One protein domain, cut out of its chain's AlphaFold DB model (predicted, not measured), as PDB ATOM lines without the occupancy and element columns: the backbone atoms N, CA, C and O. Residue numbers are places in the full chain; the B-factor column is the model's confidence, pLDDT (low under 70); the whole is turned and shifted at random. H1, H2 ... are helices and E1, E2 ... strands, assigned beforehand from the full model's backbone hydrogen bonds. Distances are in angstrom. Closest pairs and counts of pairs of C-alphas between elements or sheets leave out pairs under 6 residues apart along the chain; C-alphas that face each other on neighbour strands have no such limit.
ATOM      1  N   LEU A 627     210.828 199.508 179.075       83.19
ATOM      2  CA  LEU A 627     211.662 198.384 178.657       83.19
ATOM      3  C   LEU A 627     211.997 197.487 179.851       83.19
ATOM      4  O   LEU A 627     211.843 196.273 179.743       83.19
ATOM      5  N   ASN A 628     212.385 198.067 180.989       85.25
ATOM      6  CA  ASN A 628     212.659 197.318 182.213       85.25
ATOM      7  C   ASN A 628     211.431 196.500 182.661       85.25
ATOM      8  O   ASN A 628     211.547 195.280 182.790       85.25
ATOM      9  N   ALA A 629     210.249 197.119 182.771       87.88
ATOM     10  CA  ALA A 629     209.014 196.424 183.147       87.88
ATOM     11  C   ALA A 629     208.669 195.285 182.173       87.88
ATOM     12  O   ALA A 629     208.346 194.176 182.593       87.88
ATOM     13  N   ARG A 630     208.804 195.517 180.861       87.12
ATOM     14  CA  ARG A 630     208.573 194.486 179.836       87.12
ATOM     15  C   ARG A 630     209.515 193.291 179.990       87.12
ATOM     16  O   ARG A 630     209.112 192.153 179.750       87.12
ATOM     17  N   HIS A 631     210.766 193.527 180.354       85.06
ATOM     18  CA  HIS A 631     211.733 192.452 180.533       85.06
ATOM     19  C   HIS A 631     211.562 191.699 181.858       85.06
ATOM     20  O   HIS A 631     211.715 190.474 181.873       85.06
ATOM     21  N   ASP A 632     211.203 192.388 182.945       87.06
ATOM     22  CA  ASP A 632     210.799 191.727 184.192       87.06
ATOM     23  C   ASP A 632     209.564 190.848 183.939       87.06
ATOM     24  O   ASP A 632     209.553 189.673 184.304       87.06
ATOM     25  N   ALA A 633     208.585 191.351 183.173       90.06
ATOM     26  CA  ALA A 633     207.433 190.561 182.752       90.06
ATOM     27  C   ALA A 633     207.848 189.299 181.983       90.06
ATOM     28  O   ALA A 633     207.359 188.217 182.287       90.06
ATOM     29  N   ASN A 634     208.793 189.403 181.044       89.19
ATOM     30  CA  ASN A 634     209.298 188.241 180.309       89.19
ATOM     31  C   ASN A 634     209.967 187.211 181.231       89.19
ATOM     32  O   ASN A 634     209.724 186.013 181.117       89.19
ATOM     33  N   THR A 635     210.779 187.668 182.186       88.44
ATOM     34  CA  THR A 635     211.476 186.775 183.123       88.44
ATOM     35  C   THR A 635     210.492 186.059 184.049       88.44
ATOM     36  O   THR A 635     210.557 184.836 184.195       88.44
ATOM     37  N   ARG A 636     209.523 186.790 184.613       91.00
ATOM     38  CA  ARG A 636     208.447 186.220 185.437       91.00
ATOM     39  C   ARG A 636     207.557 185.269 184.643       91.00
ATOM     40  O   ARG A 636     207.258 184.180 185.127       91.00
ATOM     41  N   ALA A 637     207.198 185.627 183.411       92.50
ATOM     42  CA  ALA A 637     206.414 184.774 182.529       92.50
ATOM     43  C   ALA A 637     207.132 183.448 182.239       92.50
ATOM     44  O   ALA A 637     206.495 182.400 182.277       92.50
ATOM     45  N   SER A 638     208.451 183.448 182.041       92.38
ATOM     46  CA  SER A 638     209.225 182.209 181.862       92.38
ATOM     47  C   SER A 638     209.228 181.314 183.090       92.38
ATOM     48  O   SER A 638     209.063 180.095 182.971       92.38
ATOM     49  N   MET A 639     209.355 181.899 184.283       92.62
ATOM     50  CA  MET A 639     209.205 181.154 185.536       92.62
ATOM     51  C   MET A 639     207.791 180.586 185.678       92.62
ATOM     52  O   MET A 639     207.627 179.438 186.093       92.62
ATOM     53  N   LEU A 640     206.772 181.365 185.305       95.69
ATOM     54  CA  LEU A 640     205.377 180.958 185.377       95.69
ATOM     55  C   LEU A 640     205.053 179.835 184.383       95.69
ATOM     56  O   LEU A 640     204.454 178.838 184.778       95.69
ATOM     57  N   VAL A 641     205.496 179.940 183.126       96.25
ATOM     58  CA  VAL A 641     205.371 178.876 182.113       96.25
ATOM     59  C   VAL A 641     206.023 177.594 182.617       96.25
ATOM     60  O   VAL A 641     205.389 176.541 182.603       96.25
ATOM     61  N   THR A 642     207.252 177.681 183.126       95.50
ATOM     62  CA  THR A 642     207.972 176.520 183.668       95.50
ATOM     63  C   THR A 642     207.195 175.879 184.821       95.50
ATOM     64  O   THR A 642     207.025 174.664 184.845       95.50
ATOM     65  N   ASN A 643     206.655 176.680 185.741       96.94
ATOM     66  CA  ASN A 643     205.844 176.190 186.857       96.94
ATOM     67  C   ASN A 643     204.509 175.567 186.416       96.94
ATOM     68  O   ASN A 643     204.085 174.556 186.976       96.94
ATOM     69  N   ILE A 644     203.855 176.111 185.385       97.44
ATOM     70  CA  ILE A 644     202.650 175.519 184.781       97.44
ATOM     71  C   ILE A 644     202.975 174.152 184.161       97.44
ATOM     72  O   ILE A 644     202.222 173.191 184.345       97.44
ATOM     73  N   LEU A 645     204.103 174.042 183.451       96.31
ATOM     74  CA  LEU A 645     204.564 172.783 182.862       96.31
ATOM     75  C   LEU A 645     204.951 171.762 183.944       96.31
ATOM     76  O   LEU A 645     204.551 170.601 183.849       96.31
ATOM     77  N   ALA A 646     205.610 172.202 185.019       96.62
ATOM     78  CA  ALA A 646     205.916 171.379 186.188       96.62
ATOM     79  C   ALA A 646     204.641 170.834 186.849       96.62
ATOM     80  O   ALA A 646     204.531 169.635 187.112       96.62
ATOM     81  N   TYR A 647     203.636 171.695 187.049       97.00
ATOM     82  CA  TYR A 647     202.337 171.296 187.585       97.00
ATOM     83  C   TYR A 647     201.681 170.226 186.702       97.00
ATOM     84  O   TYR A 647     201.195 169.210 187.206       97.00
ATOM     85  N   ARG A 648     201.721 170.398 185.373       95.50
ATOM     86  CA  ARG A 648     201.202 169.400 184.428       95.50
ATOM     87  C   ARG A 648     201.937 168.066 184.529       95.50
ATOM     88  O   ARG A 648     201.273 167.031 184.528       95.50
ATOM     89  N   GLN A 649     203.265 168.076 184.630       95.12
ATOM     90  CA  GLN A 649     204.080 166.864 184.756       95.12
ATOM     91  C   GLN A 649     203.760 166.096 186.048       95.12
ATOM     92  O   GLN A 649     203.656 164.872 186.028       95.12
ATOM     93  N   GLN A 650     203.528 166.807 187.156       95.69
ATOM     94  CA  GLN A 650     203.240 166.208 188.464       95.69
ATOM     95  C   GLN A 650     201.790 165.724 188.616       95.69
ATOM     96  O   GLN A 650     201.544 164.682 189.223       95.69
ATOM     97  N   HIS A 651     200.819 166.470 188.083       95.38
ATOM     98  CA  HIS A 651     199.389 166.214 188.297       95.38
ATOM     99  C   HIS A 651     198.671 165.598 187.088       95.38
ATOM    100  O   HIS A 651     197.496 165.244 187.191       95.38
ATOM    101  N   GLY A 652     199.336 165.501 185.935       94.81
ATOM    102  CA  GLY A 652     198.755 165.012 184.682       94.81
ATOM    103  C   GLY A 652     197.736 165.961 184.036       94.81
ATOM    104  O   GLY A 652     197.113 165.600 183.040       94.81
ATOM    105  N   ARG A 653     197.551 167.171 184.581       94.56
ATOM    106  CA  ARG A 653     196.613 168.196 184.098       94.56
ATOM    107  C   ARG A 653     197.181 169.597 184.307       94.56
ATOM    108  O   ARG A 653     197.982 169.799 185.212       94.56
ATOM    109  N   LEU A 654     196.734 170.557 183.505       97.06
ATOM    110  CA  LEU A 654     197.031 171.975 183.720       97.06
ATOM    111  C   LEU A 654     196.333 172.498 184.997       97.06
ATOM    112  O   LEU A 654     195.318 171.920 185.408       97.06
ATOM    113  N   PRO A 655     196.869 173.545 185.653       96.88
ATOM    114  CA  PRO A 655     196.179 174.198 186.761       96.88
ATOM    115  C   PRO A 655     194.896 174.882 186.267       96.88
ATOM    116  O   PRO A 655     194.851 175.404 185.159       96.88
ATOM    117  N   ASP A 656     193.846 174.890 187.092       94.25
ATOM    118  CA  ASP A 656     192.556 175.495 186.714       94.25
ATOM    119  C   ASP A 656     192.631 177.035 186.702       94.25
ATOM    120  O   ASP A 656     191.909 177.698 185.959       94.25
ATOM    121  N   SER A 657     193.521 177.607 187.519       95.56
ATOM    122  CA  SER A 657     193.837 179.036 187.575       95.56
ATOM    123  C   SER A 657     195.262 179.259 188.095       95.56
ATOM    124  O   SER A 657     195.893 178.349 188.645       95.56
ATOM    125  N   LEU A 658     195.756 180.499 187.995       95.69
ATOM    126  CA  LEU A 658     197.039 180.896 188.588       95.69
ATOM    127  C   LEU A 658     197.039 180.888 190.131       95.69
ATOM    128  O   LEU A 658     198.100 181.037 190.734       95.69
ATOM    129  N   ASP A 659     195.896 180.661 190.792       95.00
ATOM    130  CA  ASP A 659     195.835 180.527 192.257       95.00
ATOM    131  C   ASP A 659     196.589 179.295 192.769       95.00
ATOM    132  O   ASP A 659     196.985 179.257 193.934       95.00
ATOM    133  N   ALA A 660     196.869 178.325 191.891       95.12
ATOM    134  CA  ALA A 660     197.793 177.229 192.175       95.12
ATOM    135  C   ALA A 660     199.193 177.723 192.602       95.12
ATOM    136  O   ALA A 660     199.913 177.004 193.292       95.12
ATOM    137  N   PHE A 661     199.556 178.958 192.238       94.62
ATOM    138  CA  PHE A 661     200.830 179.606 192.555       94.62
ATOM    139  C   PHE A 661     200.651 180.848 193.448       94.62
ATOM    140  O   PHE A 661     201.474 181.764 193.423       94.62
ATOM    141  N   ALA A 662     199.572 180.911 194.236       87.94
ATOM    142  CA  ALA A 662     199.279 182.058 195.093       87.94
ATOM    143  C   ALA A 662     200.463 182.443 196.007       87.94
ATOM    144  O   ALA A 662     201.116 181.592 196.612       87.94
ATOM    145  N   GLY A 663     200.727 183.749 196.117       83.69
ATOM    146  CA  GLY A 663     201.818 184.307 196.927       83.69
ATOM    147  C   GLY A 663     203.189 184.326 196.241       83.69
ATOM    148  O   GLY A 663     204.149 184.828 196.824       83.69
ATOM    149  N   ARG A 664     203.306 183.814 195.010       87.69
ATOM    150  CA  ARG A 664     204.538 183.882 194.216       87.69
ATOM    151  C   ARG A 664     204.546 185.131 193.337       87.69
ATOM    152  O   ARG A 664     203.675 185.285 192.498       87.69
ATOM    153  N   ARG A 665     205.578 185.973 193.452       84.69
ATOM    154  CA  ARG A 665     205.700 187.234 192.684       84.69
ATOM    155  C   ARG A 665     205.724 187.066 191.159       84.69
ATOM    156  O   ARG A 665     205.412 188.007 190.439       84.69
ATOM    157  N   PHE A 666     206.106 185.892 190.653       89.94
ATOM    158  CA  PHE A 666     206.157 185.636 189.211       89.94
ATOM    159  C   PHE A 666     204.769 185.484 188.558       89.94
ATOM    160  O   PHE A 666     204.696 185.372 187.339       89.94
ATOM    161  N   VAL A 667     203.675 185.468 189.337       93.12
ATOM    162  CA  VAL A 667     202.302 185.496 188.789       93.12
ATOM    163  C   VAL A 667     201.830 186.908 188.442       93.12
ATOM    164  O   VAL A 667     200.869 187.058 187.685       93.12
ATOM    165  N   ASP A 668     202.491 187.920 188.998       91.12
ATOM    166  CA  ASP A 668     202.132 189.323 188.846       91.12
ATOM    167  C   ASP A 668     202.860 189.915 187.633       91.12
ATOM    168  O   ASP A 668     204.079 189.765 187.497       91.12
ATOM    169  N   ASP A 669     202.107 190.591 186.767       91.94
ATOM    170  CA  ASP A 669     202.589 191.270 185.571       91.94
ATOM    171  C   ASP A 669     203.022 192.710 185.916       91.94
ATOM    172  O   ASP A 669     202.173 193.571 186.179       91.94
ATOM    173  N   PRO A 670     204.334 193.014 185.892       88.81
ATOM    174  CA  PRO A 670     204.846 194.342 186.230       88.81
ATOM    175  C   PRO A 670     204.494 195.412 185.186       88.81
ATOM    176  O   PRO A 670     204.597 196.604 185.477       88.81
ATOM    177  N   VAL A 671     204.078 195.016 183.975       89.44
ATOM    178  CA  VAL A 671     203.603 195.961 182.961       89.44
ATOM    179  C   VAL A 671     202.163 196.354 183.265       89.44
ATOM    180  O   VAL A 671     201.887 197.540 183.432       89.44
ATOM    181  N   ALA A 672     201.261 195.374 183.363       87.75
ATOM    182  CA  ALA A 672     199.827 195.621 183.501       87.75
ATOM    183  C   ALA A 672     199.376 196.022 184.919       87.75
ATOM    184  O   ALA A 672     198.286 196.568 185.065       87.75
ATOM    185  N   GLY A 673     200.168 195.731 185.960       84.19
ATOM    186  CA  GLY A 673     199.781 195.957 187.365       84.19
ATOM    187  C   GLY A 673     198.770 194.942 187.911       84.19
ATOM    188  O   GLY A 673     198.313 195.046 189.046       84.19
ATOM    189  N   SER A 674     198.427 193.926 187.122       88.75
ATOM    190  CA  SER A 674     197.557 192.813 187.500       88.75
ATOM    191  C   SER A 674     198.291 191.481 187.324       88.75
ATOM    192  O   SER A 674     199.489 191.452 187.065       88.75
ATOM    193  N   ARG A 675     197.614 190.344 187.509       93.56
ATOM    194  CA  ARG A 675     198.219 189.038 187.202       93.56
ATOM    195  C   ARG A 675     198.307 188.829 185.692       93.56
ATOM    196  O   ARG A 675     197.443 189.313 184.965       93.56
ATOM    197  N   PHE A 676     199.283 188.038 185.241       95.50
ATOM    198  CA  PHE A 676     199.309 187.579 183.848       95.50
ATOM    199  C   PHE A 676     197.989 186.911 183.465       95.50
ATOM    200  O   PHE A 676     197.376 186.196 184.266       95.50
ATOM    201  N   VAL A 677     197.575 187.098 182.214       95.00
ATOM    202  CA  VAL A 677     196.358 186.478 181.708       95.00
ATOM    203  C   VAL A 677     196.668 185.044 181.297       95.00
ATOM    204  O   VAL A 677     197.566 184.792 180.492       95.00
ATOM    205  N   TYR A 678     195.929 184.100 181.881       96.31
ATOM    206  CA  TYR A 678     196.094 182.663 181.691       96.31
ATOM    207  C   TYR A 678     194.768 182.025 181.286       96.31
ATOM    208  O   TYR A 678     193.777 182.139 182.010       96.31
ATOM    209  N   HIS A 679     194.767 181.298 180.170       94.62
ATOM    210  CA  HIS A 679     193.604 180.529 179.729       94.62
ATOM    211  C   HIS A 679     194.000 179.132 179.274       94.62
ATOM    212  O   HIS A 679     194.970 178.961 178.542       94.62
ATOM    213  N   VAL A 680     193.209 178.130 179.657       94.00
ATOM    214  CA  VAL A 680     193.281 176.780 179.087       94.00
ATOM    215  C   VAL A 680     192.383 176.736 177.853       94.00
ATOM    216  O   VAL A 680     191.206 177.091 177.923       94.00
ATOM    217  N   THR A 681     192.933 176.324 176.715       87.75
ATOM    218  CA  THR A 681     192.207 176.217 175.444       87.75
ATOM    219  C   THR A 681     191.434 174.898 175.358       87.75
ATOM    220  O   THR A 681     191.760 173.926 176.041       87.75
ATOM    221  N   GLU A 682     190.410 174.832 174.499       85.69
ATOM    222  CA  GLU A 682     189.536 173.647 174.355       85.69
ATOM    223  C   GLU A 682     190.295 172.354 174.003       85.69
ATOM    224  O   GLU A 682     189.864 171.257 174.350       85.69
ATOM    225  N   ASP A 683     191.446 172.475 173.342       86.38
ATOM    226  CA  ASP A 683     192.322 171.364 172.961       86.38
ATOM    227  C   ASP A 683     193.327 170.953 174.056       86.38
ATOM    228  O   ASP A 683     194.224 170.144 173.807       86.38
ATOM    229  N   GLY A 684     193.191 171.491 175.273       85.19
ATOM    230  CA  GLY A 684     194.025 171.146 176.425       85.19
ATOM    231  C   GLY A 684     195.416 171.784 176.421       85.19
ATOM    232  O   GLY A 684     196.296 171.331 177.158       85.19
ATOM    233  N   ARG A 685     195.638 172.817 175.597       90.88
ATOM    234  CA  ARG A 685     196.809 173.707 175.681       90.88
ATOM    235  C   ARG A 685     196.490 174.906 176.580       90.88
ATOM    236  O   ARG A 685     195.423 174.977 177.183       90.88
ATOM    237  N   PHE A 686     197.433 175.833 176.723       95.00
ATOM    238  CA  PHE A 686     197.193 177.084 177.433       95.00
ATOM    239  C   PHE A 686     197.773 178.274 176.680       95.00
ATOM    240  O   PHE A 686     198.665 178.109 175.845       95.00
ATOM    241  N   THR A 687     197.272 179.459 177.003       94.56
ATOM    242  CA  THR A 687     197.853 180.743 176.630       94.56
ATOM    243  C   THR A 687     198.301 181.489 177.880       94.56
ATOM    244  O   THR A 687     197.678 181.379 178.937       94.56
ATOM    245  N   LEU A 688     199.410 182.219 177.758       95.50
ATOM    246  CA  LEU A 688     199.920 183.119 178.786       95.50
ATOM    247  C   LEU A 688     200.402 184.410 178.127       95.50
ATOM    248  O   LEU A 688     201.256 184.366 177.237       95.50
ATOM    249  N   TYR A 689     199.870 185.549 178.562       93.62
ATOM    250  CA  TYR A 689     200.221 186.854 178.007       93.62
ATOM    251  C   TYR A 689     200.065 187.990 179.024       93.62
ATOM    252  O   TYR A 689     199.403 187.850 180.053       93.62
ATOM    253  N   SER A 690     200.711 189.113 178.720       92.19
ATOM    254  CA  SER A 690     200.475 190.414 179.354       92.19
ATOM    255  C   SER A 690     199.501 191.221 178.495       92.19
ATOM    256  O   SER A 690     199.627 191.192 177.273       92.19
ATOM    257  N   MET A 691     198.596 191.986 179.113       89.25
ATOM    258  CA  MET A 691     197.757 192.986 178.414       89.25
ATOM    259  C   MET A 691     198.586 194.173 177.890       89.25
ATOM    260  O   MET A 691     198.107 195.019 177.148       89.25
ATOM    261  N   GLY A 692     199.857 194.261 178.288       85.75
ATOM    262  CA  GLY A 692     200.772 195.282 177.824       85.75
ATOM    263  C   GLY A 692     200.466 196.685 178.339       85.75
ATOM    264  O   GLY A 692     199.819 196.892 179.362       85.75
ATOM    265  N   LYS A 693     201.035 197.676 177.650       82.81
ATOM    266  CA  LYS A 693     201.159 199.061 178.139       82.81
ATOM    267  C   LYS A 693     199.868 199.886 178.109       82.81
ATOM    268  O   LYS A 693     199.835 200.972 178.689       82.81
ATOM    269  N   ASP A 694     198.846 199.449 177.376       80.75
ATOM    270  CA  ASP A 694     197.543 200.121 177.373       80.75
ATOM    271  C   ASP A 694     196.612 199.592 178.471       80.75
ATOM    272  O   ASP A 694     195.690 200.313 178.857       80.75
ATOM    273  N   GLY A 695     196.905 198.399 179.008       81.75
ATOM    274  CA  GLY A 695     196.098 197.708 180.009       81.75
ATOM    275  C   GLY A 695     194.816 197.094 179.441       81.75
ATOM    276  O   GLY A 695     193.916 196.773 180.216       81.75
ATOM    277  N   VAL A 696     194.697 196.969 178.116       84.62
ATOM    278  CA  VAL A 696     193.509 196.429 177.447       84.62
ATOM    279  C   VAL A 696     193.778 194.989 177.037       84.62
ATOM    280  O   VAL A 696     194.724 194.719 176.314       84.62
ATOM    281  N   ASP A 697     192.920 194.068 177.467       86.88
ATOM    282  CA  ASP A 697     192.980 192.672 177.035       86.88
ATOM    283  C   ASP A 697     192.494 192.530 175.582       86.88
ATOM    284  O   ASP A 697     191.310 192.733 175.288       86.88
ATOM    285  N   ASN A 698     193.405 192.170 174.675       82.56
ATOM    286  CA  ASN A 698     193.117 191.902 173.267       82.56
ATOM    287  C   ASN A 698     193.161 190.396 172.935       82.56
ATOM    288  O   ASN A 698     193.300 190.014 171.767       82.56
ATOM    289  N   GLY A 699     193.024 189.525 173.937       83.81
ATOM    290  CA  GLY A 699     192.946 188.076 173.777       83.81
ATOM    291  C   GLY A 699     194.277 187.399 173.442       83.81
ATOM    292  O   GLY A 699     194.273 186.300 172.879       83.81
ATOM    293  N   GLY A 700     195.414 188.032 173.737       79.75
ATOM    294  CA  GLY A 700     196.748 187.465 173.538       79.75
ATOM    295  C   GLY A 700     197.211 187.435 172.078       79.75
ATOM    296  O   GLY A 700     198.062 186.617 171.713       79.75
ATOM    297  N   VAL A 701     196.659 188.293 171.216       74.31
ATOM    298  CA  VAL A 701     197.099 188.407 169.817       74.31
ATOM    299  C   VAL A 701     198.475 189.074 169.773       74.31
ATOM    300  O   VAL A 701     198.618 190.260 170.046       74.31
ATOM    301  N   HIS A 702     199.511 188.308 169.412       63.56
ATOM    302  CA  HIS A 702     200.858 188.852 169.244       63.56
ATOM    303  C   HIS A 702     200.924 189.747 168.002       63.56
ATOM    304  O   HIS A 702     201.007 189.241 166.878       63.56
ATOM    305  N   ASP A 703     200.929 191.065 168.195       61.09
ATOM    306  CA  ASP A 703     201.140 192.020 167.111       61.09
ATOM    307  C   ASP A 703     202.540 192.656 167.160       61.09
ATOM    308  O   ASP A 703     202.784 193.619 167.893       61.09
ATOM    309  N   PRO A 704     203.484 192.177 166.331       49.44
ATOM    310  CA  PRO A 704     204.833 192.730 166.268       49.44
ATOM    311  C   PRO A 704     204.897 194.161 165.701       49.44
ATOM    312  O   PRO A 704     205.971 194.763 165.736       49.44
ATOM    313  N   LYS A 705     203.793 194.712 165.167       47.66
ATOM    314  CA  LYS A 705     203.687 196.095 164.663       47.66
ATOM    315  C   LYS A 705     203.018 197.067 165.645       47.66
ATOM    316  O   LYS A 705     203.034 198.263 165.366       47.66
ATOM    317  N   ALA A 706     202.535 196.576 166.791       48.47
ATOM    318  CA  ALA A 706     201.966 197.361 167.892       48.47
ATOM    319  C   ALA A 706     200.653 198.129 167.595       48.47
ATOM    320  O   ALA A 706     200.451 199.215 168.136       48.47
ATOM    321  N   GLU A 707     199.747 197.577 166.785       45.59
ATOM    322  CA  GLU A 707     198.331 197.987 166.753       45.59
ATOM    323  C   GLU A 707     197.505 197.289 167.857       45.59
ATOM    324  O   GLU A 707     196.552 197.883 168.357       45.59
ATOM    325  N   THR A 708     197.907 196.090 168.310       50.03
ATOM    326  CA  THR A 708     197.398 195.443 169.544       50.03
ATOM    327  C   THR A 708     198.526 195.283 170.572       50.03
ATOM    328  O   THR A 708     199.637 194.900 170.209       50.03
ATOM    329  N   ASN A 709     198.286 195.648 171.835       71.44
ATOM    330  CA  ASN A 709     199.343 195.856 172.838       71.44
ATOM    331  C   ASN A 709     199.710 194.613 173.672       71.44
ATOM    332  O   ASN A 709     200.650 194.702 174.464       71.44
ATOM    333  N   ASP A 710     199.039 193.474 173.480       81.81
ATOM    334  CA  ASP A 710     199.282 192.256 174.258       81.81
ATOM    335  C   ASP A 710     200.658 191.632 173.961       81.81
ATOM    336  O   ASP A 710     201.073 191.452 172.809       81.81
ATOM    337  N   TYR A 711     201.356 191.199 175.013       84.56
ATOM    338  CA  TYR A 711     202.605 190.444 174.900       84.56
ATOM    339  C   TYR A 711     202.360 188.962 175.155       84.56
ATOM    340  O   TYR A 711     202.322 188.513 176.298       84.56
ATOM    341  N   LEU A 712     202.215 188.197 174.072       89.12
ATOM    342  CA  LEU A 712     202.108 186.741 174.120       89.12
ATOM    343  C   LEU A 712     203.444 186.090 174.509       89.12
ATOM    344  O   LEU A 712     204.417 186.176 173.758       89.12
ATOM    345  N   PHE A 713     203.461 185.390 175.642       91.50
ATOM    346  CA  PHE A 713     204.601 184.583 176.091       91.50
ATOM    347  C   PHE A 713     204.433 183.106 175.725       91.50
ATOM    348  O   PHE A 713     205.416 182.424 175.428       91.50
ATOM    349  N   TRP A 714     203.187 182.615 175.722       92.69
ATOM    350  CA  TRP A 714     202.863 181.229 175.397       92.69
ATOM    351  C   TRP A 714     201.506 181.090 174.681       92.69
ATOM    352  O   TRP A 714     200.541 181.696 175.145       92.69
ATOM    353  N   PRO A 715     201.379 180.274 173.614       91.19
ATOM    354  CA  PRO A 715     202.444 179.527 172.942       91.19
ATOM    355  C   PRO A 715     203.465 180.463 172.288       91.19
ATOM    356  O   PRO A 715     203.168 181.622 172.002       91.19
TER     357      PRO A 715
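This is residues 627 to 715 of the 720 residues of an uncharacterized protein of Phycisphaerae bacterium RAS1 (UniProt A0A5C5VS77). One long helix, H1, runs along a small sheet of three strands and covers one face of it, over E2 and E3, while the short helix H2 sits off the sheet, near H1. After H2 the unnamed residues 662 to 676 run back along H1 before E1, and residues 691 to 710 make a wide loop between E2 and E3. The printed part has 89 residues, with two named helices and three named strands in the order H1, H2, E1, E2, E3; the sheet, E1 - E2 - E3, is antiparallel throughout. The class is mixed, helices and strands, with 42 of the 89 residues in named elements, under half. It is compact, with a radius of gyration of the C-alphas of 12.7 A, and spans 38 by 28 by 16 A.

Find C-alpha 627 at (211.662, 198.384, 178.657); from there H1, residues 627 to 651, runs 35.8 A to C-alpha 651 at (199.389, 166.214, 188.297). H2 follows at residues 658 to 661. Then look for E1 at residues 677 to 680, 10.5 A long, and E2 at residues 686 to 690, 13.9 A long. E3, residues 711 to 714, ends at C-alpha 714 at (202.863, 181.229, 175.397).

Begin with the sheet, a meander, each strand the antiparallel neighbour of the one before, with E2 the inner strand. E1 and E2 form a hairpin at 171 degrees, where N 687 and O 679 are 2.8 A apart, within hydrogen-bond range. E2 and E3 form another hairpin, at 155 degrees; here N 711 and O 690 are 2.8 A apart, within that range. H1 is on the sheet, giving two layers, a helix on one face of a sheet. Its height over the sheet is 9.7 A, and it runs along the strands, at 21 degrees to E3 on the local plane. The closest C-alphas of H1 and E3, those of Ala 637 and Phe 713, are 6.7 A apart; those of H1 and E2, Val 641 and Leu 688, are 7.7 A apart. H2 is not on the sheet; it and H1 are near each other, with 9 pairs of C-alphas within 10 A. The closest C-alphas of H2 and E1, Leu 658 and Tyr 678, are 7.2 A apart. H2 and E3 are apart. In H1 every O i to N i+4 pair is within hydrogen-bond range; H2 is too short for such a pair, and its one O i to N i+3 pair is within range.

The two C-alphas farthest apart, those of Gln 650 and Glu 707, are 38.8 A apart. Reading from 627 to 715 you meet no cut in the printed part. The links from H2 to E1, 15 residues, and from E2 to E3, 20 residues, are long; that from E1 to E2 is tight. The mean pLDDT of the printed part is 87.2; look at residues 702 to 708 for the seven values under 70.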